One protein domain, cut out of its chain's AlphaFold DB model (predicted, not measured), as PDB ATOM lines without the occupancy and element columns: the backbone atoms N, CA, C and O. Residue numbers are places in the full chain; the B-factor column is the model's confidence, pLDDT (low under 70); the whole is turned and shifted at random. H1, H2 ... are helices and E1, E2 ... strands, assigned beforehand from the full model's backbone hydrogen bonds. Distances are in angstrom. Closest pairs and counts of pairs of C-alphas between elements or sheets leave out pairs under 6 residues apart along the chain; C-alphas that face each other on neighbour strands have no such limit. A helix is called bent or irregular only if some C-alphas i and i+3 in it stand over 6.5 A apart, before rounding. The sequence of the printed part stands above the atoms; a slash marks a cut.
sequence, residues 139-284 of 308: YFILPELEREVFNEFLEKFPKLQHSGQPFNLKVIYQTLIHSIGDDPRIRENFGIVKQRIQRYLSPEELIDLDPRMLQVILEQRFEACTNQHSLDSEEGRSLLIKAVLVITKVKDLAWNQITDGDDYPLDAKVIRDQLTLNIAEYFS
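This is residues 139 to 284 of the 308 residues of an uncharacterized protein of Limnothrix sp. P13C2 (UniProt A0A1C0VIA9). What shape do these atoms make? Two helical lobes follow each other along the longest axis: a smaller one, where H1 and H9 pack on each other and the tiny sheet of E1 and E2 meets the beginning of H9, and a larger one, where H2 packs on the helical hairpin of H6 and H7. Short H3, H4 and H5 gather round the half where H6 begins, and the turn of residues 227 to 232 sticks out at the hairpin's other end. What is it made of? The printed part has 146 residues, with the order H1 E1 H2 H3 H4 H5 H6 H7 H8 E2 H9, mostly helix; the sheet, order E1 - E2, is antiparallel. How large is it? It is compact, with a radius of gyration of the C-alphas of 16.3 A and spans of 52 by 35 by 29 A.

What joins the strands? E1, residues 160 to 162, and E2, residues 258 to 260, are antiparallel at 140 degrees, with N 161 to O 259 and N 259 to O 161 both within hydrogen-bond range at 2.9 A. What comes next to the sheet? H9, residues 268 to 284, has its Ala 268 C-alpha 4.9 A from that of Thr 259 in E2, their closest pair. With residues 275 to 282 alone H9 touches H1, residues 145 to 156, at a steep tilt of 42 degrees, opposite ways; the closest C-alphas, of Val 149 and Ile 279, are 6.7 A apart. Which helix is the hub? H2, residues 169 to 178, touches H6, residues 211 to 227, at a shallow tilt of 24 degrees, closest at the C-alphas of Ile 177 and Gln 215, 5.9 A. With 3 pairs of C-alphas within 8 A each, H2 only just touches H7, residues 231 to 245, closest at Ile 177 and Val 244, 6.6 A, and H8, residues 250 to 253, closest at Leu 176 and Leu 253, 6.9 A. H6 and H7 form a hairpin at a shallow tilt of 28 degrees, with the C-alphas of Cys 225 and Ser 233 closest at 5.0 A. Where are the short helices? H3, residues 184 to 188, is close but not clearly touching H4, residues 190 to 197, with the C-alphas of Ile 186 and Val 193 closest at 6.7 A; H5, residues 203 to 206, and H6 are near each other.

Where do the first and last elements lie? H1 begins at C-alpha 145 (31.690, 22.206, -30.569), and H9 ends at C-alpha 284 (20.095, 28.386, -28.628). How long are the longer helices? H6 and H9 each measure 24.5 A, H7 21.2 A and H1 15.6 A; H1 is irregular, only just, with C-alphas 148 and 151 6.6 A apart. Do the helix backbones hold? Every O i to N i+4 pair is within hydrogen-bond range in H2, H3, H4, H6, H7 and H9, and 5 of 8 are in H1; H5 and H8 are too short for such a pair.

How far does it reach? The two C-alphas farthest apart, of Glu 204 and Pro 265, are 52.4 A apart. Is it cut, or are links long? The printed part has no cut, and no link is long. Where is confidence low? Residues 228 to 232 and 262 to 263 are under 70; the mean pLDDT of the printed part is 87.5.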
ATOM      1  N   TYR A 139      29.148  24.474 -39.899       83.81
ATOM      2  CA  TYR A 139      28.908  24.658 -38.465       83.81
ATOM      3  C   TYR A 139      29.064  23.376 -37.650       83.81
ATOM      4  O   TYR A 139      29.261  23.503 -36.448       83.81
ATOM      5  N   PHE A 140      28.970  22.171 -38.241       82.19
ATOM      6  CA  PHE A 140      29.187  20.948 -37.472       82.19
ATOM      7  C   PHE A 140      30.630  20.892 -37.010       82.19
ATOM      8  O   PHE A 140      30.839  20.894 -35.818       82.19
ATOM      9  N   ILE A 141      31.626  20.962 -37.883       86.06
ATOM     10  CA  ILE A 141      33.050  20.871 -37.509       86.06
ATOM     11  C   ILE A 141      33.653  22.174 -36.954       86.06
ATOM     12  O   ILE A 141      34.808  22.495 -37.226       86.06
ATOM     13  N   LEU A 142      32.892  22.958 -36.194       88.12
ATOM     14  CA  LEU A 142      33.480  24.074 -35.456       88.12
ATOM     15  C   LEU A 142      34.275  23.543 -34.249       88.12
ATOM     16  O   LEU A 142      33.736  22.733 -33.491       88.12
ATOM     17  N   PRO A 143      35.533  23.978 -34.030       85.12
ATOM     18  CA  PRO A 143      36.353  23.490 -32.917       85.12
ATOM     19  C   PRO A 143      35.714  23.698 -31.542       85.12
ATOM     20  O   PRO A 143      35.869  22.862 -30.657       85.12
ATOM     21  N   GLU A 144      34.938  24.766 -31.377       82.44
ATOM     22  CA  GLU A 144      34.211  25.094 -30.149       82.44
ATOM     23  C   GLU A 144      33.146  24.044 -29.784       82.44
ATOM     24  O   GLU A 144      32.744  23.932 -28.629       82.44
ATOM     25  N   LEU A 145      32.695  23.251 -30.761       85.62
ATOM     26  CA  LEU A 145      31.690  22.206 -30.569       85.62
ATOM     27  C   LEU A 145      32.285  20.851 -30.193       85.62
ATOM     28  O   LEU A 145      31.540  19.960 -29.780       85.62
ATOM     29  N   GLU A 146      33.602  20.677 -30.338       84.00
ATOM     30  CA  GLU A 146      34.295  19.402 -30.117       84.00
ATOM     31  C   GLU A 146      33.986  18.828 -28.733       84.00
ATOM     32  O   GLU A 146      33.536  17.689 -28.605       84.00
ATOM     33  N   ARG A 147      34.140  19.646 -27.691       80.56
ATOM     34  CA  ARG A 147      33.932  19.194 -26.316       80.56
ATOM     35  C   ARG A 147      32.458  19.050 -25.945       80.56
ATOM     36  O   ARG A 147      32.080  18.036 -25.371       80.56
ATOM     37  N   GLU A 148      31.657  20.067 -26.245       82.44
ATOM     38  CA  GLU A 148      30.307  20.226 -25.683       82.44
ATOM     39  C   GLU A 148      29.208  19.547 -26.508       82.44
ATOM     40  O   GLU A 148      28.110  19.315 -26.010       82.44
ATOM     41  N   VAL A 149      29.466  19.257 -27.785       85.25
ATOM     42  CA  VAL A 149      28.473  18.630 -28.666       85.25
ATOM     43  C   VAL A 149      28.996  17.313 -29.208       85.25
ATOM     44  O   VAL A 149      28.296  16.307 -29.121       85.25
ATOM     45  N   PHE A 150      30.214  17.285 -29.750       83.19
ATOM     46  CA  PHE A 150      30.701  16.079 -30.416       83.19
ATOM     47  C   PHE A 150      31.055  14.959 -29.467       83.19
ATOM     48  O   PHE A 150      30.613  13.844 -29.714       83.19
ATOM     49  N   ASN A 151      31.811  15.220 -28.404       85.44
ATOM     50  CA  ASN A 151      32.195  14.153 -27.483       85.44
ATOM     51  C   ASN A 151      30.953  13.472 -26.884       85.44
ATOM     52  O   ASN A 151      30.841  12.250 -26.943       85.44
ATOM     53  N   GLU A 152      29.956  14.250 -26.451       86.62
ATOM     54  CA  GLU A 152      28.673  13.706 -25.982       86.62
ATOM     55  C   GLU A 152      27.895  12.960 -27.078       86.62
ATOM     56  O   GLU A 152      27.200  11.974 -26.815       86.62
ATOM     57  N   PHE A 153      27.956  13.442 -28.321       85.19
ATOM     58  CA  PHE A 153      27.302  12.780 -29.443       85.19
ATOM     59  C   PHE A 153      27.978  11.446 -29.766       85.19
ATOM     60  O   PHE A 153      27.293  10.445 -29.934       85.19
ATOM     61  N   LEU A 154      29.309  11.398 -29.788       85.94
ATOM     62  CA  LEU A 154      30.085  10.186 -30.047       85.94
ATOM     63  C   LEU A 154      29.925   9.149 -28.929       85.94
ATOM     64  O   LEU A 154      29.916   7.960 -29.221       85.94
ATOM     65  N   GLU A 155      29.697   9.558 -27.678       87.19
ATOM     66  CA  GLU A 155      29.318   8.626 -26.604       87.19
ATOM     67  C   GLU A 155      27.979   7.921 -26.888       87.19
ATOM     68  O   GLU A 155      27.827   6.730 -26.613       87.19
ATOM     69  N   LYS A 156      27.009   8.636 -27.475       86.19
ATOM     70  CA  LYS A 156      25.710   8.073 -27.900       86.19
ATOM     71  C   LYS A 156      25.803   7.309 -29.222       86.19
ATOM     72  O   LYS A 156      24.985   6.425 -29.475       86.19
ATOM     73  N   PHE A 157      26.783   7.662 -30.050       85.31
ATOM     74  CA  PHE A 157      27.029   7.109 -31.379       85.31
ATOM     75  C   PHE A 157      28.467   6.580 -31.532       85.31
ATOM     76  O   PHE A 157      29.201   7.041 -32.405       85.31
ATOM     77  N   PRO A 158      28.892   5.578 -30.733       84.94
ATOM     78  CA  PRO A 158      30.299   5.165 -30.655       84.94
ATOM     79  C   PRO A 158      30.810   4.454 -31.912       84.94
ATOM     80  O   PRO A 158      32.016   4.331 -32.105       84.94
ATOM     81  N   LYS A 159      29.904   3.975 -32.774       85.88
ATOM     82  CA  LYS A 159      30.245   3.366 -34.067       85.88
ATOM     83  C   LYS A 159      30.160   4.353 -35.238       85.88
ATOM     84  O   LYS A 159      30.167   3.910 -36.381       85.88
ATOM     85  N   LEU A 160      30.018   5.656 -34.988       85.88
ATOM     86  CA  LEU A 160      29.968   6.645 -36.061       85.88
ATOM     87  C   LEU A 160      31.270   6.617 -36.865       85.88
ATOM     88  O   LEU A 160      32.368   6.662 -36.299       85.88
ATOM     89  N   GLN A 161      31.142   6.574 -38.185       88.88
ATOM     90  CA  GLN A 161      32.274   6.554 -39.096       88.88
ATOM     91  C   GLN A 161      32.303   7.801 -39.973       88.88
ATOM     92  O   GLN A 161      31.282   8.429 -40.250       88.88
ATOM     93  N   HIS A 162      33.499   8.143 -40.436       89.19
ATOM     94  CA  HIS A 162      33.752   9.113 -41.485       89.19
ATOM     95  C   HIS A 162      34.654   8.458 -42.535       89.19
ATOM     96  O   HIS A 162      35.767   8.037 -42.217       89.19
ATOM     97  N   SER A 163      34.182   8.350 -43.778       87.31
ATOM     98  CA  SER A 163      34.906   7.671 -44.871       87.31
ATOM     99  C   SER A 163      35.358   6.242 -44.511       87.31
ATOM    100  O   SER A 163      36.478   5.836 -44.820       87.31
ATOM    101  N   GLY A 164      34.507   5.485 -43.807       87.19
ATOM    102  CA  GLY A 164      34.791   4.107 -43.380       87.19
ATOM    103  C   GLY A 164      35.812   3.970 -42.242       87.19
ATOM    104  O   GLY A 164      36.257   2.865 -41.948       87.19
ATOM    105  N   GLN A 165      36.215   5.076 -41.612       89.69
ATOM    106  CA  GLN A 165      37.100   5.093 -40.445       89.69
ATOM    107  C   GLN A 165      36.356   5.628 -39.219       89.69
ATOM    108  O   GLN A 165      35.391   6.373 -39.390       89.69
ATOM    109  N   PRO A 166      36.782   5.302 -37.984       89.31
ATOM    110  CA  PRO A 166      36.228   5.926 -36.786       89.31
ATOM    111  C   PRO A 166      36.233   7.451 -36.908       89.31
ATOM    112  O   PRO A 166      37.233   8.043 -37.326       89.31
ATOM    113  N   PHE A 167      35.110   8.084 -36.566       87.12
ATOM    114  CA  PHE A 167      34.965   9.531 -36.685       87.12
ATOM    115  C   PHE A 167      36.070  10.267 -35.909       87.12
ATOM    116  O   PHE A 167      36.276  10.030 -34.719       87.12
ATOM    117  N   ASN A 168      36.777  11.179 -36.582       87.62
ATOM    118  CA  ASN A 168      37.872  11.944 -35.994       87.62
ATOM    119  C   ASN A 168      37.964  13.337 -36.635       87.62
ATOM    120  O   ASN A 168      38.325  13.464 -37.808       87.62
ATOM    121  N   LEU A 169      37.684  14.390 -35.857       88.06
ATOM    122  CA  LEU A 169      37.713  15.775 -36.344       88.06
ATOM    123  C   LEU A 169      39.087  16.184 -36.885       88.06
ATOM    124  O   LEU A 169      39.151  16.878 -37.895       88.06
ATOM    125  N   LYS A 170      40.187  15.710 -36.285       89.88
ATOM    126  CA  LYS A 170      41.545  15.994 -36.775       89.88
ATOM    127  C   LYS A 170      41.729  15.500 -38.209       89.88
ATOM    128  O   LYS A 170      42.249  16.237 -39.042       89.88
ATOM    129  N   VAL A 171      41.269  14.284 -38.503       91.06
ATOM    130  CA  VAL A 171      41.354  13.692 -39.849       91.06
ATOM    131  C   VAL A 171      40.479  14.465 -40.837       91.06
ATOM    132  O   VAL A 171      40.890  14.700 -41.974       91.06
ATOM    133  N   ILE A 172      39.300  14.922 -40.405       92.44
ATOM    134  CA  ILE A 172      38.416  15.763 -41.224       92.44
ATOM    135  C   ILE A 172      39.101  17.092 -41.565       92.44
ATOM    136  O   ILE A 172      39.141  17.476 -42.733       92.44
ATOM    137  N   TYR A 173      39.694  17.773 -40.584       93.94
ATOM    138  CA  TYR A 173      40.418  19.025 -40.816       93.94
ATOM    139  C   TYR A 173      41.595  18.845 -41.774       93.94
ATOM    140  O   TYR A 173      41.736  19.626 -42.712       93.94
ATOM    141  N   GLN A 174      42.386  17.783 -41.600       93.94
ATOM    142  CA  GLN A 174      43.470  17.446 -42.525       93.94
ATOM    143  C   GLN A 174      42.948  17.207 -43.943       93.94
ATOM    144  O   GLN A 174      43.527  17.716 -44.896       93.94
ATOM    145  N   THR A 175      41.824  16.503 -44.087       94.06
ATOM    146  CA  THR A 175      41.187  16.252 -45.389       94.06
ATOM    147  C   THR A 175      40.771  17.558 -46.071       94.06
ATOM    148  O   THR A 175      41.028  17.751 -47.259       94.06
ATOM    149  N   LEU A 176      40.160  18.481 -45.323       95.19
ATOM    150  CA  LEU A 176      39.744  19.779 -45.855       95.19
ATOM    151  C   LEU A 176      40.939  20.632 -46.272       95.19
ATOM    152  O   LEU A 176      40.927  21.176 -47.374       95.19
ATOM    153  N   ILE A 177      41.974  20.713 -45.435       96.62
ATOM    154  CA  ILE A 177      43.196  21.459 -45.752       96.62
ATOM    155  C   ILE A 177      43.862  20.869 -46.998       96.62
ATOM    156  O   ILE A 177      44.165  21.604 -47.935       96.62
ATOM    157  N   HIS A 178      44.018  19.546 -47.044       95.56
ATOM    158  CA  HIS A 178      44.669  18.858 -48.154       95.56
ATOM    159  C   HIS A 178      43.941  19.065 -49.491       95.56
ATOM    160  O   HIS A 178      44.564  19.086 -50.548       95.56
ATOM    161  N   SER A 179      42.619  19.263 -49.460       95.00
ATOM    162  CA  SER A 179      41.834  19.512 -50.674       95.00
ATOM    163  C   SER A 179      42.099  20.878 -51.325       95.00
ATOM    164  O   SER A 179      41.777  21.061 -52.498       95.00
ATOM    165  N   ILE A 180      42.689  21.841 -50.599       96.44
ATOM    166  CA  ILE A 180      42.793  23.243 -51.033       96.44
ATOM    167  C   ILE A 180      43.631  23.405 -52.304       96.44
ATOM    168  O   ILE A 180      43.218  24.126 -53.214       96.44
ATOM    169  N   GLY A 181      44.799  22.762 -52.383       94.94
ATOM    170  CA  GLY A 181      45.758  23.004 -53.464       94.94
ATOM    171  C   GLY A 181      45.322  22.471 -54.826       94.94
ATOM    172  O   GLY A 181      45.799  22.967 -55.850       94.94
ATOM    173  N   ASP A 182      44.397  21.511 -54.845       93.75
ATOM    174  CA  ASP A 182      43.905  20.876 -56.068       93.75
ATOM    175  C   ASP A 182      42.425  21.189 -56.370       93.75
ATOM    176  O   ASP A 182      41.931  20.791 -57.427       93.75
ATOM    177  N   ASP A 183      41.718  21.947 -55.517       94.50
ATOM    178  CA  ASP A 183      40.323  22.344 -55.758       94.50
ATOM    179  C   ASP A 183      40.227  23.384 -56.899       94.50
ATOM    180  O   ASP A 183      40.653  24.540 -56.742       94.50
ATOM    181  N   PRO A 184      39.614  23.039 -58.053       93.69
ATOM    182  CA  PRO A 184      39.473  23.964 -59.174       93.69
ATOM    183  C   PRO A 184      38.711  25.237 -58.803       93.69
ATOM    184  O   PRO A 184      39.045  26.310 -59.299       93.69
ATOM    185  N   ARG A 185      37.739  25.144 -57.887       93.62
ATOM    186  CA  ARG A 185      36.901  26.278 -57.472       93.62
ATOM    187  C   ARG A 185      37.713  27.300 -56.687       93.62
ATOM    188  O   ARG A 185      37.514  28.497 -56.875       93.62
ATOM    189  N   ILE A 186      38.634  26.831 -55.843       95.44
ATOM    190  CA  ILE A 186      39.584  27.681 -55.111       95.44
ATOM    191  C   ILE A 186      40.536  28.349 -56.096       95.44
ATOM    192  O   ILE A 186      40.712  29.563 -56.040       95.44
ATOM    193  N   ARG A 187      41.102  27.585 -57.035       95.31
ATOM    194  CA  ARG A 187      42.035  28.107 -58.042       95.31
ATOM    195  C   ARG A 187      41.402  29.176 -58.938       95.31
ATOM    196  O   ARG A 187      42.007  30.221 -59.156       95.31
ATOM    197  N   GLU A 188      40.193  28.938 -59.435       95.50
ATOM    198  CA  GLU A 188      39.474  29.864 -60.322       95.50
ATOM    199  C   GLU A 188      39.026  31.144 -59.606       95.50
ATOM    200  O   GLU A 188      38.952  32.205 -60.222       95.50
ATOM    201  N   ASN A 189      38.773  31.067 -58.296       95.50
ATOM    202  CA  ASN A 189      38.264  32.177 -57.491       95.50
ATOM    203  C   ASN A 189      39.279  32.637 -56.435       95.50
ATOM    204  O   ASN A 189      38.903  33.172 -55.389       95.50
ATOM    205  N   PHE A 190      40.579  32.455 -56.693       95.00
ATOM    206  CA  PHE A 190      41.595  32.627 -55.654       95.00
ATOM    207  C   PHE A 190      41.701  34.064 -55.126       95.00
ATOM    208  O   PHE A 190      42.066  34.283 -53.976       95.00
ATOM    209  N   GLY A 191      41.305  35.060 -55.923       93.06
ATOM    210  CA  GLY A 191      41.193  36.442 -55.451       93.06
ATOM    211  C   GLY A 191      40.191  36.610 -54.299       93.06
ATOM    212  O   GLY A 191      40.472  37.351 -53.360       93.06
ATOM    213  N   ILE A 192      39.060  35.896 -54.336       92.88
ATOM    214  CA  ILE A 192      38.065  35.876 -53.248       92.88
ATOM    215  C   ILE A 192      38.625  35.105 -52.051       92.88
ATOM    216  O   ILE A 192      38.539  35.575 -50.921       92.88
ATOM    217  N   VAL A 193      39.272  33.963 -52.302       94.00
ATOM    218  CA  VAL A 193      39.948  33.165 -51.266       94.00
ATOM    219  C   VAL A 193      40.942  34.024 -50.487       94.00
ATOM    220  O   VAL A 193      40.800  34.130 -49.271       94.00
ATOM    221  N   LYS A 194      41.865  34.716 -51.175       92.44
ATOM    222  CA  LYS A 194      42.832  35.643 -50.560       92.44
ATOM    223  C   LYS A 194      42.143  36.681 -49.676       92.44
ATOM    224  O   LYS A 194      42.562  36.877 -48.542       92.44
ATOM    225  N   GLN A 195      41.070  37.309 -50.161       90.06
ATOM    226  CA  GLN A 195      40.328  38.314 -49.391       90.06
ATOM    227  C   GLN A 195      39.715  37.741 -48.109       90.06
ATOM    228  O   GLN A 195      39.759  38.397 -47.072       90.06
ATOM    229  N   ARG A 196      39.168  36.520 -48.151       89.88
ATOM    230  CA  ARG A 196      38.579  35.873 -46.969       89.88
ATOM    231  C   ARG A 196      39.626  35.460 -45.945       89.88
ATOM    232  O   ARG A 196      39.358  35.532 -44.746       89.88
ATOM    233  N   ILE A 197      40.803  35.032 -46.403       90.12
ATOM    234  CA  ILE A 197      41.839  34.494 -45.515       90.12
ATOM    235  C   ILE A 197      42.872  35.521 -45.044       90.12
ATOM    236  O   ILE A 197      43.670  35.196 -44.170       90.12
ATOM    237  N   GLN A 198      42.871  36.739 -45.595       88.69
ATOM    238  CA  GLN A 198      43.914  37.750 -45.365       88.69
ATOM    239  C   GLN A 198      44.189  38.062 -43.891       88.69
ATOM    240  O   GLN A 198      45.282  38.485 -43.554       88.69
ATOM    241  N   ARG A 199      43.205  37.857 -43.010       80.50
ATOM    242  CA  ARG A 199      43.347  38.087 -41.567       80.50
ATOM    243  C   ARG A 199      44.082  36.973 -40.830       80.50
ATOM    244  O   ARG A 199      44.576  37.184 -39.732       80.50
ATOM    245  N   TYR A 200      44.091  35.774 -41.402       83.88
ATOM    246  CA  TYR A 200      44.726  34.614 -40.792       83.88
ATOM    247  C   TYR A 200      46.179  34.479 -41.233       83.88
ATOM    248  O   TYR A 200      46.902  33.682 -40.650       83.88
ATOM    249  N   LEU A 201      46.605  35.226 -42.249       87.12
ATOM    250  CA  LEU A 201      47.956  35.203 -42.793       87.12
ATOM    251  C   LEU A 201      48.634  36.555 -42.572       87.12
ATOM    252  O   LEU A 201      47.971  37.589 -42.499       87.12
ATOM    253  N   SER A 202      49.957  36.549 -42.469       87.62
ATOM    254  CA  SER A 202      50.738  37.778 -42.452       87.62
ATOM    255  C   SER A 202      50.738  38.426 -43.847       87.62
ATOM    256  O   SER A 202      50.555  37.734 -44.855       87.62
ATOM    257  N   PRO A 203      50.958  39.750 -43.952       89.00
ATOM    258  CA  PRO A 203      51.068  40.423 -45.245       89.00
ATOM    259  C   PRO A 203      52.111  39.789 -46.174       89.00
ATOM    260  O   PRO A 203      51.899  39.737 -47.382       89.00
ATOM    261  N   GLU A 204      53.209  39.277 -45.617       91.25
ATOM    262  CA  GLU A 204      54.292  38.620 -46.354       91.25
ATOM    263  C   GLU A 204      53.847  37.274 -46.932       91.25
ATOM    264  O   GLU A 204      54.166  36.967 -48.077       91.25
ATOM    265  N   GLU A 205      53.062  36.500 -46.180       90.31
ATOM    266  CA  GLU A 205      52.499  35.225 -46.643       90.31
ATOM    267  C   GLU A 205      51.471  35.404 -47.768       90.31
ATOM    268  O   GLU A 205      51.187  34.455 -48.492       90.31
ATOM    269  N   LEU A 206      50.900  36.602 -47.937       90.12
ATOM    270  CA  LEU A 206      49.945  36.897 -49.011       90.12
ATOM    271  C   LEU A 206      50.621  37.227 -50.352       90.12
ATOM    272  O   LEU A 206      49.970  37.117 -51.407       90.12
ATOM    273  N   ILE A 207      51.899  37.624 -50.322       91.94
ATOM    274  CA  ILE A 207      52.691  37.973 -51.509       91.94
ATOM    275  C   ILE A 207      52.889  36.715 -52.349       91.94
ATOM    276  O   ILE A 207      53.342  35.693 -51.849       91.94
ATOM    277  N   ASP A 208      52.492  36.787 -53.622       91.19
ATOM    278  CA  ASP A 208      52.574  35.685 -54.591       91.19
ATOM    279  C   ASP A 208      51.947  34.360 -54.133       91.19
ATOM    280  O   ASP A 208      52.134  33.328 -54.771       91.19
ATOM    281  N   LEU A 209      51.121  34.404 -53.079       95.69
ATOM    282  CA  LEU A 209      50.402  33.244 -52.581       95.69
ATOM    283  C   LEU A 209      49.592  32.619 -53.718       95.69
ATOM    284  O   LEU A 209      48.905  33.336 -54.458       95.69
ATOM    285  N   ASP A 210      49.631  31.297 -53.800       96.19
ATOM    286  CA  ASP A 210      48.796  30.470 -54.662       96.19
ATOM    287  C   ASP A 210      48.067  29.390 -53.824       96.19
ATOM    288  O   ASP A 210      48.347  29.245 -52.627       96.19
ATOM    289  N   PRO A 211      47.105  28.638 -54.397       97.00
ATOM    290  CA  PRO A 211      46.366  27.614 -53.654       97.00
ATOM    291  C   PRO A 211      47.237  26.522 -53.015       97.00
ATOM    292  O   PRO A 211      46.923  26.059 -51.921       97.00
ATOM    293  N   ARG A 212      48.328  26.102 -53.667       96.56
ATOM    294  CA  ARG A 212      49.202  25.035 -53.154       96.56
ATOM    295  C   ARG A 212      50.078  25.543 -52.022       96.56
ATOM    296  O   ARG A 212      50.228  24.861 -51.015       96.56
ATOM    297  N   MET A 213      50.606  26.756 -52.152       96.50
ATOM    298  CA  MET A 213      51.313  27.432 -51.068       96.50
ATOM    299  C   MET A 213      50.396  27.625 -49.859       96.50
ATOM    300  O   MET A 213      50.802  27.339 -48.736       96.50
ATOM    301  N   LEU A 214      49.143  28.036 -50.086       96.81
ATOM    302  CA  LEU A 214      48.148  28.165 -49.024       96.81
ATOM    303  C   LEU A 214      47.913  26.836 -48.299       96.81
ATOM    304  O   LEU A 214      47.926  26.813 -47.071       96.81
ATOM    305  N   GLN A 215      47.720  25.744 -49.043       97.19
ATOM    306  CA  GLN A 215      47.595  24.410 -48.458       97.19
ATOM    307  C   GLN A 215      48.788  24.094 -47.545       97.19
ATOM    308  O   GLN A 215      48.578  23.784 -46.378       97.19
ATOM    309  N   VAL A 216      50.022  24.240 -48.040       96.44
ATOM    310  CA  VAL A 216      51.241  23.930 -47.270       96.44
ATOM    311  C   VAL A 216      51.339  24.769 -45.991       96.44
ATOM    312  O   VAL A 216      51.647  24.233 -44.927       96.44
ATOM    313  N   ILE A 217      51.042  26.072 -46.064       95.00
ATOM    314  CA  ILE A 217      51.046  26.965 -44.892       95.00
ATOM    315  C   ILE A 217      50.030  26.486 -43.844       95.00
ATOM    316  O   ILE A 217      50.337  26.426 -42.650       95.00
ATOM    317  N   LEU A 218      48.818  26.134 -44.278       95.25
ATOM    318  CA  LEU A 218      47.760  25.673 -43.380       95.25
ATOM    319  C   LEU A 218      48.066  24.291 -42.784       95.25
ATOM    320  O   LEU A 218      47.793  24.089 -41.603       95.25
ATOM    321  N   GLU A 219      48.672  23.372 -43.544       95.06
ATOM    322  CA  GLU A 219      49.128  22.063 -43.046       95.06
ATOM    323  C   GLU A 219      50.162  22.237 -41.923       95.06
ATOM    324  O   GLU A 219      49.971  21.719 -40.821       95.06
ATOM    325  N   GLN A 220      51.203  23.046 -42.155       92.44
ATOM    326  CA  GLN A 220      52.262  23.302 -41.171       92.44
ATOM    327  C   GLN A 220      51.718  23.917 -39.877       92.44
ATOM    328  O   GLN A 220      52.081  23.502 -38.773       92.44
ATOM    329  N   ARG A 221      50.819  24.900 -39.993       91.38
ATOM    330  CA  ARG A 221      50.201  25.536 -38.824       91.38
ATOM    331  C   ARG A 221      49.271  24.587 -38.080       91.38
ATOM    332  O   ARG A 221      49.269  24.581 -36.852       91.38
ATOM    333  N   PHE A 222      48.509  23.767 -38.800       91.88
ATOM    334  CA  PHE A 222      47.629  22.787 -38.179       91.88
ATOM    335  C   PHE A 222      48.424  21.755 -37.368       91.88
ATOM    336  O   PHE A 222      48.052  21.437 -36.235       91.88
ATOM    337  N   GLU A 223      49.551  21.278 -37.898       89.88
ATOM    338  CA  GLU A 223      50.466  20.397 -37.168       89.88
ATOM    339  C   GLU A 223      51.054  21.078 -35.927       89.88
ATOM    340  O   GLU A 223      51.035  20.492 -34.841       89.88
ATOM    341  N   ALA A 224      51.509  22.329 -36.054       87.25
ATOM    342  CA  ALA A 224      52.052  23.099 -34.936       87.25
ATOM    343  C   ALA A 224      51.030  23.272 -33.798       87.25
ATOM    344  O   ALA A 224      51.350  22.991 -32.642       87.25
ATOM    345  N   CYS A 225      49.787  23.650 -34.122       84.62
ATOM    346  CA  CYS A 225      48.714  23.800 -33.137       84.62
ATOM    347  C   CYS A 225      48.291  22.464 -32.514       84.62
ATOM    348  O   CYS A 225      47.863  22.440 -31.367       84.62
ATOM    349  N   THR A 226      48.407  21.347 -33.239       79.44
ATOM    350  CA  THR A 226      48.002  20.035 -32.709       79.44
ATOM    351  C   THR A 226      49.047  19.426 -31.772       79.44
ATOM    352  O   THR A 226      48.698  18.643 -30.890       79.44
ATOM    353  N   ASN A 227      50.325  19.764 -31.955       75.06
ATOM    354  CA  ASN A 227      51.422  19.237 -31.140       75.06
ATOM    355  C   ASN A 227      51.642  20.030 -29.837       75.06
ATOM    356  O   ASN A 227      52.395  19.589 -28.970       75.06
ATOM    357  N   GLN A 228      51.008  21.196 -29.694       67.81
ATOM    358  CA  GLN A 228      51.088  22.051 -28.512       67.81
ATOM    359  C   GLN A 228      49.748  22.032 -27.767       67.81
ATOM    360  O   GLN A 228      48.701  22.251 -28.365       67.81
ATOM    361  N   HIS A 229      49.776  21.790 -26.455       62.94
ATOM    362  CA  HIS A 229      48.589  21.805 -25.593       62.94
ATOM    363  C   HIS A 229      48.594  23.059 -24.704       62.94
ATOM    364  O   HIS A 229      48.876  22.977 -23.508       62.94
ATOM    365  N   SER A 230      48.337  24.229 -25.295       69.00
ATOM    366  CA  SER A 230      48.188  25.509 -24.589       69.00
ATOM    367  C   SER A 230      46.871  26.194 -24.980       69.00
ATOM    368  O   SER A 230      46.285  25.889 -26.010       69.00
ATOM    369  N   LEU A 231      46.394  27.142 -24.167       61.31
ATOM    370  CA  LEU A 231      45.210  27.946 -24.518       61.31
ATOM    371  C   LEU A 231      45.426  28.717 -25.833       61.31
ATOM    372  O   LEU A 231      44.559  28.711 -26.703       61.31
ATOM    373  N   ASP A 232      46.625  29.272 -26.024       63.56
ATOM    374  CA  ASP A 232      47.013  29.947 -27.268       63.56
ATOM    375  C   ASP A 232      46.958  29.003 -28.485       63.56
ATOM    376  O   ASP A 232      46.636  29.431 -29.597       63.56
ATOM    377  N   SER A 233      47.245  27.704 -28.301       71.94
ATOM    378  CA  SER A 233      47.148  26.724 -29.387       71.94
ATOM    379  C   SER A 233      45.700  26.347 -29.709       71.94
ATOM    380  O   SER A 233      45.399  26.079 -30.874       71.94
ATOM    381  N   GLU A 234      44.782  26.394 -28.737       76.12
ATOM    382  CA  GLU A 234      43.344  26.196 -28.963       76.12
ATOM    383  C   GLU A 234      42.709  27.370 -29.718       76.12
ATOM    384  O   GLU A 234      41.995  27.143 -30.701       76.12
ATOM    385  N   GLU A 235      43.013  28.611 -29.326       79.50
ATOM    386  CA  GLU A 235      42.565  29.812 -30.048       79.50
ATOM    387  C   GLU A 235      43.146  29.852 -31.467       79.50
ATOM    388  O   GLU A 235      42.412  30.033 -32.445       79.50
ATOM    389  N   GLY A 236      44.449  29.580 -31.607       82.38
ATOM    390  CA  GLY A 236      45.113  29.473 -32.907       82.38
ATOM    391  C   GLY A 236      44.496  28.391 -33.798       82.38
ATOM    392  O   GLY A 236      44.276  28.619 -34.992       82.38
ATOM    393  N   ARG A 237      44.136  27.235 -33.222       85.38
ATOM    394  CA  ARG A 237      43.434  26.159 -33.932       85.38
ATOM    395  C   ARG A 237      42.037  26.595 -34.371       85.38
ATOM    396  O   ARG A 237      41.677  26.337 -35.516       85.38
ATOM    397  N   SER A 238      41.268  27.266 -33.509       86.38
ATOM    398  CA  SER A 238      39.940  27.788 -33.871       86.38
ATOM    399  C   SER A 238      40.019  28.730 -35.073       86.38
ATOM    400  O   SER A 238      39.320  28.528 -36.070       86.38
ATOM    401  N   LEU A 239      40.928  29.708 -35.027       85.75
ATOM    402  CA  LEU A 239      41.124  30.662 -36.117       85.75
ATOM    403  C   LEU A 239      41.535  29.971 -37.420       85.75
ATOM    404  O   LEU A 239      40.966  30.257 -38.474       85.75
ATOM    405  N   LEU A 240      42.475  29.027 -37.351       90.31
ATOM    406  CA  LEU A 240      42.918  28.270 -38.518       90.31
ATOM    407  C   LEU A 240      41.775  27.471 -39.145       90.31
ATOM    408  O   LEU A 240      41.582  27.530 -40.360       90.31
ATOM    409  N   ILE A 241      40.986  26.756 -38.342       91.44
ATOM    410  CA  ILE A 241      39.852  25.993 -38.869       91.44
ATOM    411  C   ILE A 241      38.813  26.935 -39.468       91.44
ATOM    412  O   ILE A 241      38.392  26.712 -40.599       91.44
ATOM    413  N   LYS A 242      38.471  28.048 -38.810       88.81
ATOM    414  CA  LYS A 242      37.580  29.067 -39.390       88.81
ATOM    415  C   LYS A 242      38.094  29.562 -40.751       88.81
ATOM    416  O   LYS A 242      37.289  29.709 -41.670       88.81
ATOM    417  N   ALA A 243      39.407  29.743 -40.929       90.81
ATOM    418  CA  ALA A 243      40.010  30.098 -42.219       90.81
ATOM    419  C   ALA A 243      39.754  29.046 -43.311       90.81
ATOM    420  O   ALA A 243      39.431  29.392 -44.445       90.81
ATOM    421  N   VAL A 244      39.846  27.763 -42.959       94.06
ATOM    422  CA  VAL A 244      39.563  26.639 -43.864       94.06
ATOM    423  C   VAL A 244      38.072  26.576 -44.210       94.06
ATOM    424  O   VAL A 244      37.704  26.388 -45.373       94.06
ATOM    425  N   LEU A 245      37.185  26.773 -43.232       91.94
ATOM    426  CA  LEU A 245      35.732  26.644 -43.410       91.94
ATOM    427  C   LEU A 245      35.106  27.756 -44.267       91.94
ATOM    428  O   LEU A 245      34.047  27.547 -44.863       91.94
ATOM    429  N   VAL A 246      35.750  28.923 -44.374       91.00
ATOM    430  CA  VAL A 246      35.278  30.016 -45.248       91.00
ATOM    431  C   VAL A 246      35.675  29.838 -46.720       91.00
ATOM    432  O   VAL A 246      35.223  30.616 -47.566       91.00
ATOM    433  N   ILE A 247      36.489  28.822 -47.050       93.38
ATOM    434  CA  ILE A 247      36.973  28.557 -48.422       93.38
ATOM    435  C   ILE A 247      36.738  27.123 -48.923       93.38
ATOM    436  O   ILE A 247      36.800  26.894 -50.128       93.38
ATOM    437  N   THR A 248      36.419  26.164 -48.048       92.75
ATOM    438  CA  THR A 248      36.204  24.750 -48.419       92.75
ATOM    439  C   THR A 248      34.728  24.333 -48.418       92.75
ATOM    440  O   THR A 248      33.911  24.839 -47.647       92.75
ATOM    441  N   LYS A 249      34.363  23.362 -49.276       89.69
ATOM    442  CA  LYS A 249      33.027  22.733 -49.260       89.69
ATOM    443  C   LYS A 249      33.001  21.521 -48.338       89.69
ATOM    444  O   LYS A 249      33.284  20.397 -48.738       89.69
ATOM    445  N   VAL A 250      32.580  21.766 -47.103       90.19
ATOM    446  CA  VAL A 250      32.477  20.742 -46.054       90.19
ATOM    447  C   VAL A 250      31.420  19.677 -46.364       90.19
ATOM    448  O   VAL A 250      31.569  18.523 -45.965       90.19
ATOM    449  N   LYS A 251      30.349  20.032 -47.087       89.06
ATOM    450  CA  LYS A 251      29.216  19.131 -47.341       89.06
ATOM    451  C   LYS A 251      29.654  17.833 -48.031       89.06
ATOM    452  O   LYS A 251      29.352  16.747 -47.547       89.06
ATOM    453  N   ASP A 252      30.435  17.932 -49.100       87.31
ATOM    454  CA  ASP A 252      30.848  16.757 -49.877       87.31
ATOM    455  C   ASP A 252      32.067  16.047 -49.278       87.31
ATOM    456  O   ASP A 252      32.120  14.815 -49.251       87.31
ATOM    457  N   LEU A 253      33.028  16.826 -48.770       88.56
ATOM    458  CA  LEU A 253      34.301  16.316 -48.258       88.56
ATOM    459  C   LEU A 253      34.205  15.731 -46.847       88.56
ATOM    460  O   LEU A 253      35.058  14.930 -46.480       88.56
ATOM    461  N   ALA A 254      33.199  16.136 -46.066       89.25
ATOM    462  CA  ALA A 254      33.075  15.730 -44.674       89.25
ATOM    463  C   ALA A 254      31.659  15.290 -44.283       89.25
ATOM    464  O   ALA A 254      31.465  14.167 -43.826       89.25
ATOM    465  N   TRP A 255      30.638  16.128 -44.491       89.31
ATOM    466  CA  TRP A 255      29.280  15.834 -44.007       89.31
ATOM    467  C   TRP A 255      28.697  14.555 -44.608       89.31
ATOM    468  O   TRP A 255      28.224  13.669 -43.896       89.31
ATOM    469  N   ASN A 256      28.761  14.440 -45.933       90.12
ATOM    470  CA  ASN A 256      28.210  13.307 -46.664       90.12
ATOM    471  C   ASN A 256      28.995  12.009 -46.413       90.12
ATOM    472  O   ASN A 256      28.448  10.931 -46.636       90.12
ATOM    473  N   GLN A 257      30.227  12.111 -45.902       89.81
ATOM    474  CA  GLN A 257      31.087  10.975 -45.558       89.81
ATOM    475  C   GLN A 257      30.789  10.392 -44.170       89.81
ATOM    476  O   GLN A 257      31.302   9.321 -43.834       89.81
ATOM    477  N   ILE A 258      29.969  11.075 -43.363       87.31
ATOM    478  CA  ILE A 258      29.495  10.546 -42.085       87.31
ATOM    479  C   ILE A 258      28.527   9.400 -42.368       87.31
ATOM    480  O   ILE A 258      27.497   9.594 -43.019       87.31
ATOM    481  N   THR A 259      28.871   8.222 -41.863       86.62
ATOM    482  CA  THR A 259      28.146   6.966 -42.064       86.62
ATOM    483  C   THR A 259      27.947   6.258 -40.732       86.62
ATOM    484  O   THR A 259      28.680   6.477 -39.763       86.62
ATOM    485  N   ASP A 260      26.911   5.438 -40.673       79.69
ATOM    486  CA  ASP A 260      26.744   4.451 -39.628       79.69
ATOM    487  C   ASP A 260      27.763   3.320 -39.826       79.69
ATOM    488  O   ASP A 260      27.944   2.814 -40.928       79.69
ATOM    489  N   GLY A 261      28.484   2.943 -38.766       72.44
ATOM    490  CA  GLY A 261      29.274   1.714 -38.798       72.44
ATOM    491  C   GLY A 261      28.369   0.481 -38.859       72.44
ATOM    492  O   GLY A 261      27.200   0.552 -38.475       72.44
ATOM    493  N   ASP A 262      28.926  -0.657 -39.282       66.38
ATOM    494  CA  ASP A 262      28.183  -1.916 -39.417       66.38
ATOM    495  C   ASP A 262      27.330  -2.228 -38.158       66.38
ATOM    496  O   ASP A 262      27.775  -2.106 -37.000       66.38
ATOM    497  N   ASP A 263      26.076  -2.625 -38.404       67.19
ATOM    498  CA  ASP A 263      25.033  -2.970 -37.425       67.19
ATOM    499  C   ASP A 263      24.394  -1.806 -36.634       67.19
ATOM    500  O   ASP A 263      23.878  -2.026 -35.530       67.19
ATOM    501  N   TYR A 264      24.406  -0.567 -37.138       70.19
ATOM    502  CA  TYR A 264      23.637   0.516 -36.509       70.19
ATOM    503  C   TYR A 264      22.141   0.451 -36.878       70.19
ATOM    504  O   TYR A 264      21.793   0.258 -38.041       70.19
ATOM    505  N   PRO A 265      21.212   0.636 -35.919       72.25
ATOM    506  CA  PRO A 265      19.773   0.562 -36.196       72.25
ATOM    507  C   PRO A 265      19.202   1.812 -36.890       72.25
ATOM    508  O   PRO A 265      18.017   1.836 -37.221       72.25
ATOM    509  N   LEU A 266      20.002   2.870 -37.058       77.00
ATOM    510  CA  LEU A 266      19.582   4.156 -37.613       77.00
ATOM    511  C   LEU A 266      20.408   4.485 -38.854       77.00
ATOM    512  O   LEU A 266      21.629   4.454 -38.789       77.00
ATOM    513  N   ASP A 267      19.725   4.895 -39.921       84.25
ATOM    514  CA  ASP A 267      20.341   5.414 -41.145       84.25
ATOM    515  C   ASP A 267      21.239   6.631 -40.845       84.25
ATOM    516  O   ASP A 267      20.855   7.540 -40.095       84.25
ATOM    517  N   ALA A 268      22.407   6.686 -41.489       83.50
ATOM    518  CA  ALA A 268      23.344   7.806 -41.467       83.50
ATOM    519  C   ALA A 268      22.671   9.173 -41.672       83.50
ATOM    520  O   ALA A 268      23.055  10.157 -41.033       83.50
ATOM    521  N   LYS A 269      21.637   9.261 -42.524       84.44
ATOM    522  CA  LYS A 269      20.875  10.510 -42.685       84.44
ATOM    523  C   LYS A 269      20.222  10.954 -41.372       84.44
ATOM    524  O   LYS A 269      20.354  12.112 -40.990       84.44
ATOM    525  N   VAL A 270      19.565  10.037 -40.665       85.62
ATOM    526  CA  VAL A 270      18.889  10.331 -39.393       85.62
ATOM    527  C   VAL A 270      19.897  10.772 -38.334       85.62
ATOM    528  O   VAL A 270      19.623  11.700 -37.574       85.62
ATOM    529  N   ILE A 271      21.074  10.144 -38.298       85.19
ATOM    530  CA  ILE A 271      22.157  10.521 -37.380       85.19
ATOM    531  C   ILE A 271      22.639  11.948 -37.672       85.19
ATOM    532  O   ILE A 271      22.755  12.763 -36.756       85.19
ATOM    533  N   ARG A 272      22.863  12.277 -38.949       87.25
ATOM    534  CA  ARG A 272      23.229  13.629 -39.392       87.25
ATOM    535  C   ARG A 272      22.175  14.666 -39.001       87.25
ATOM    536  O   ARG A 272      22.521  15.682 -38.404       87.25
ATOM    537  N   ASP A 273      20.897  14.378 -39.228       86.50
ATOM    538  CA  ASP A 273      19.800  15.279 -38.853       86.50
ATOM    539  C   ASP A 273      19.743  15.506 -37.328       86.50
ATOM    540  O   ASP A 273      19.555  16.634 -36.862       86.50
ATOM    541  N   GLN A 274      19.966  14.459 -36.523       87.56
ATOM    542  CA  GLN A 274      20.046  14.584 -35.062       87.56
ATOM    543  C   GLN A 274      21.236  15.439 -34.617       87.56
ATOM    544  O   GLN A 274      21.078  16.293 -33.741       87.56
ATOM    545  N   LEU A 275      22.406  15.257 -35.233       87.06
ATOM    546  CA  LEU A 275      23.585  16.074 -34.959       87.06
ATOM    547  C   LEU A 275      23.316  17.552 -35.275       87.06
ATOM    548  O   LEU A 275      23.568  18.414 -34.434       87.06
ATOM    549  N   THR A 276      22.716  17.850 -36.432       88.19
ATOM    550  CA  THR A 276      22.312  19.212 -36.816       88.19
ATOM    551  C   THR A 276      21.393  19.854 -35.772       88.19
ATOM    552  O   THR A 276      21.590  21.012 -35.396       88.19
ATOM    553  N   LEU A 277      20.409  19.113 -35.253       88.75
ATOM    554  CA  LEU A 277      19.494  19.630 -34.231       88.75
ATOM    555  C   LEU A 277      20.160  19.820 -32.862       88.75
ATOM    556  O   LEU A 277      19.772  20.743 -32.143       88.75
ATOM    557  N   ASN A 278      21.138  18.986 -32.503       89.06
ATOM    558  CA  ASN A 278      21.907  19.142 -31.266       89.06
ATOM    559  C   ASN A 278      22.785  20.395 -31.310       89.06
ATOM    560  O   ASN A 278      22.813  21.149 -30.341       89.06
ATOM    561  N   ILE A 279      23.426  20.661 -32.449       89.12
ATOM    562  CA  ILE A 279      24.210  21.884 -32.672       89.12
ATOM    563  C   ILE A 279      23.312  23.123 -32.575       89.12
ATOM    564  O   ILE A 279      23.624  24.065 -31.850       89.12
ATOM    565  N   ALA A 280      22.155  23.107 -33.245       89.62
ATOM    566  CA  ALA A 280      21.200  24.213 -33.173       89.62
ATOM    567  C   ALA A 280      20.726  24.474 -31.735       89.62
ATOM    568  O   ALA A 280      20.598  25.619 -31.300       89.62
ATOM    569  N   GLU A 281      20.486  23.407 -30.970       89.81
ATOM    570  CA  GLU A 281      20.108  23.518 -29.568       89.81
ATOM    571  C   GLU A 281      21.254  24.030 -28.685       89.81
ATOM    572  O   GLU A 281      21.004  24.828 -27.779       89.81
ATOM    573  N   TYR A 282      22.497  23.640 -28.970       90.00
ATOM    574  CA  TYR A 282      23.675  24.203 -28.317       90.00
ATOM    575  C   TYR A 282      23.780  25.717 -28.558       90.00
ATOM    576  O   TYR A 282      23.952  26.464 -27.593       90.00
ATOM    577  N   PHE A 283      23.572  26.192 -29.794       88.81
ATOM    578  CA  PHE A 283      23.554  27.632 -30.106       88.81
ATOM    579  C   PHE A 283      22.454  28.367 -29.339       88.81
ATOM    580  O   PHE A 283      22.705  29.379 -28.693       88.81
ATOM    581  N   SER A 284      21.241  27.815 -29.340       90.00
ATOM    582  CA  SER A 284      20.095  28.386 -28.628       90.00
ATOM    583  C   SER A 284      20.316  28.501 -27.118       90.00
ATOM    584  O   SER A 284      19.922  29.494 -26.501       90.00
TER     585      SER A 284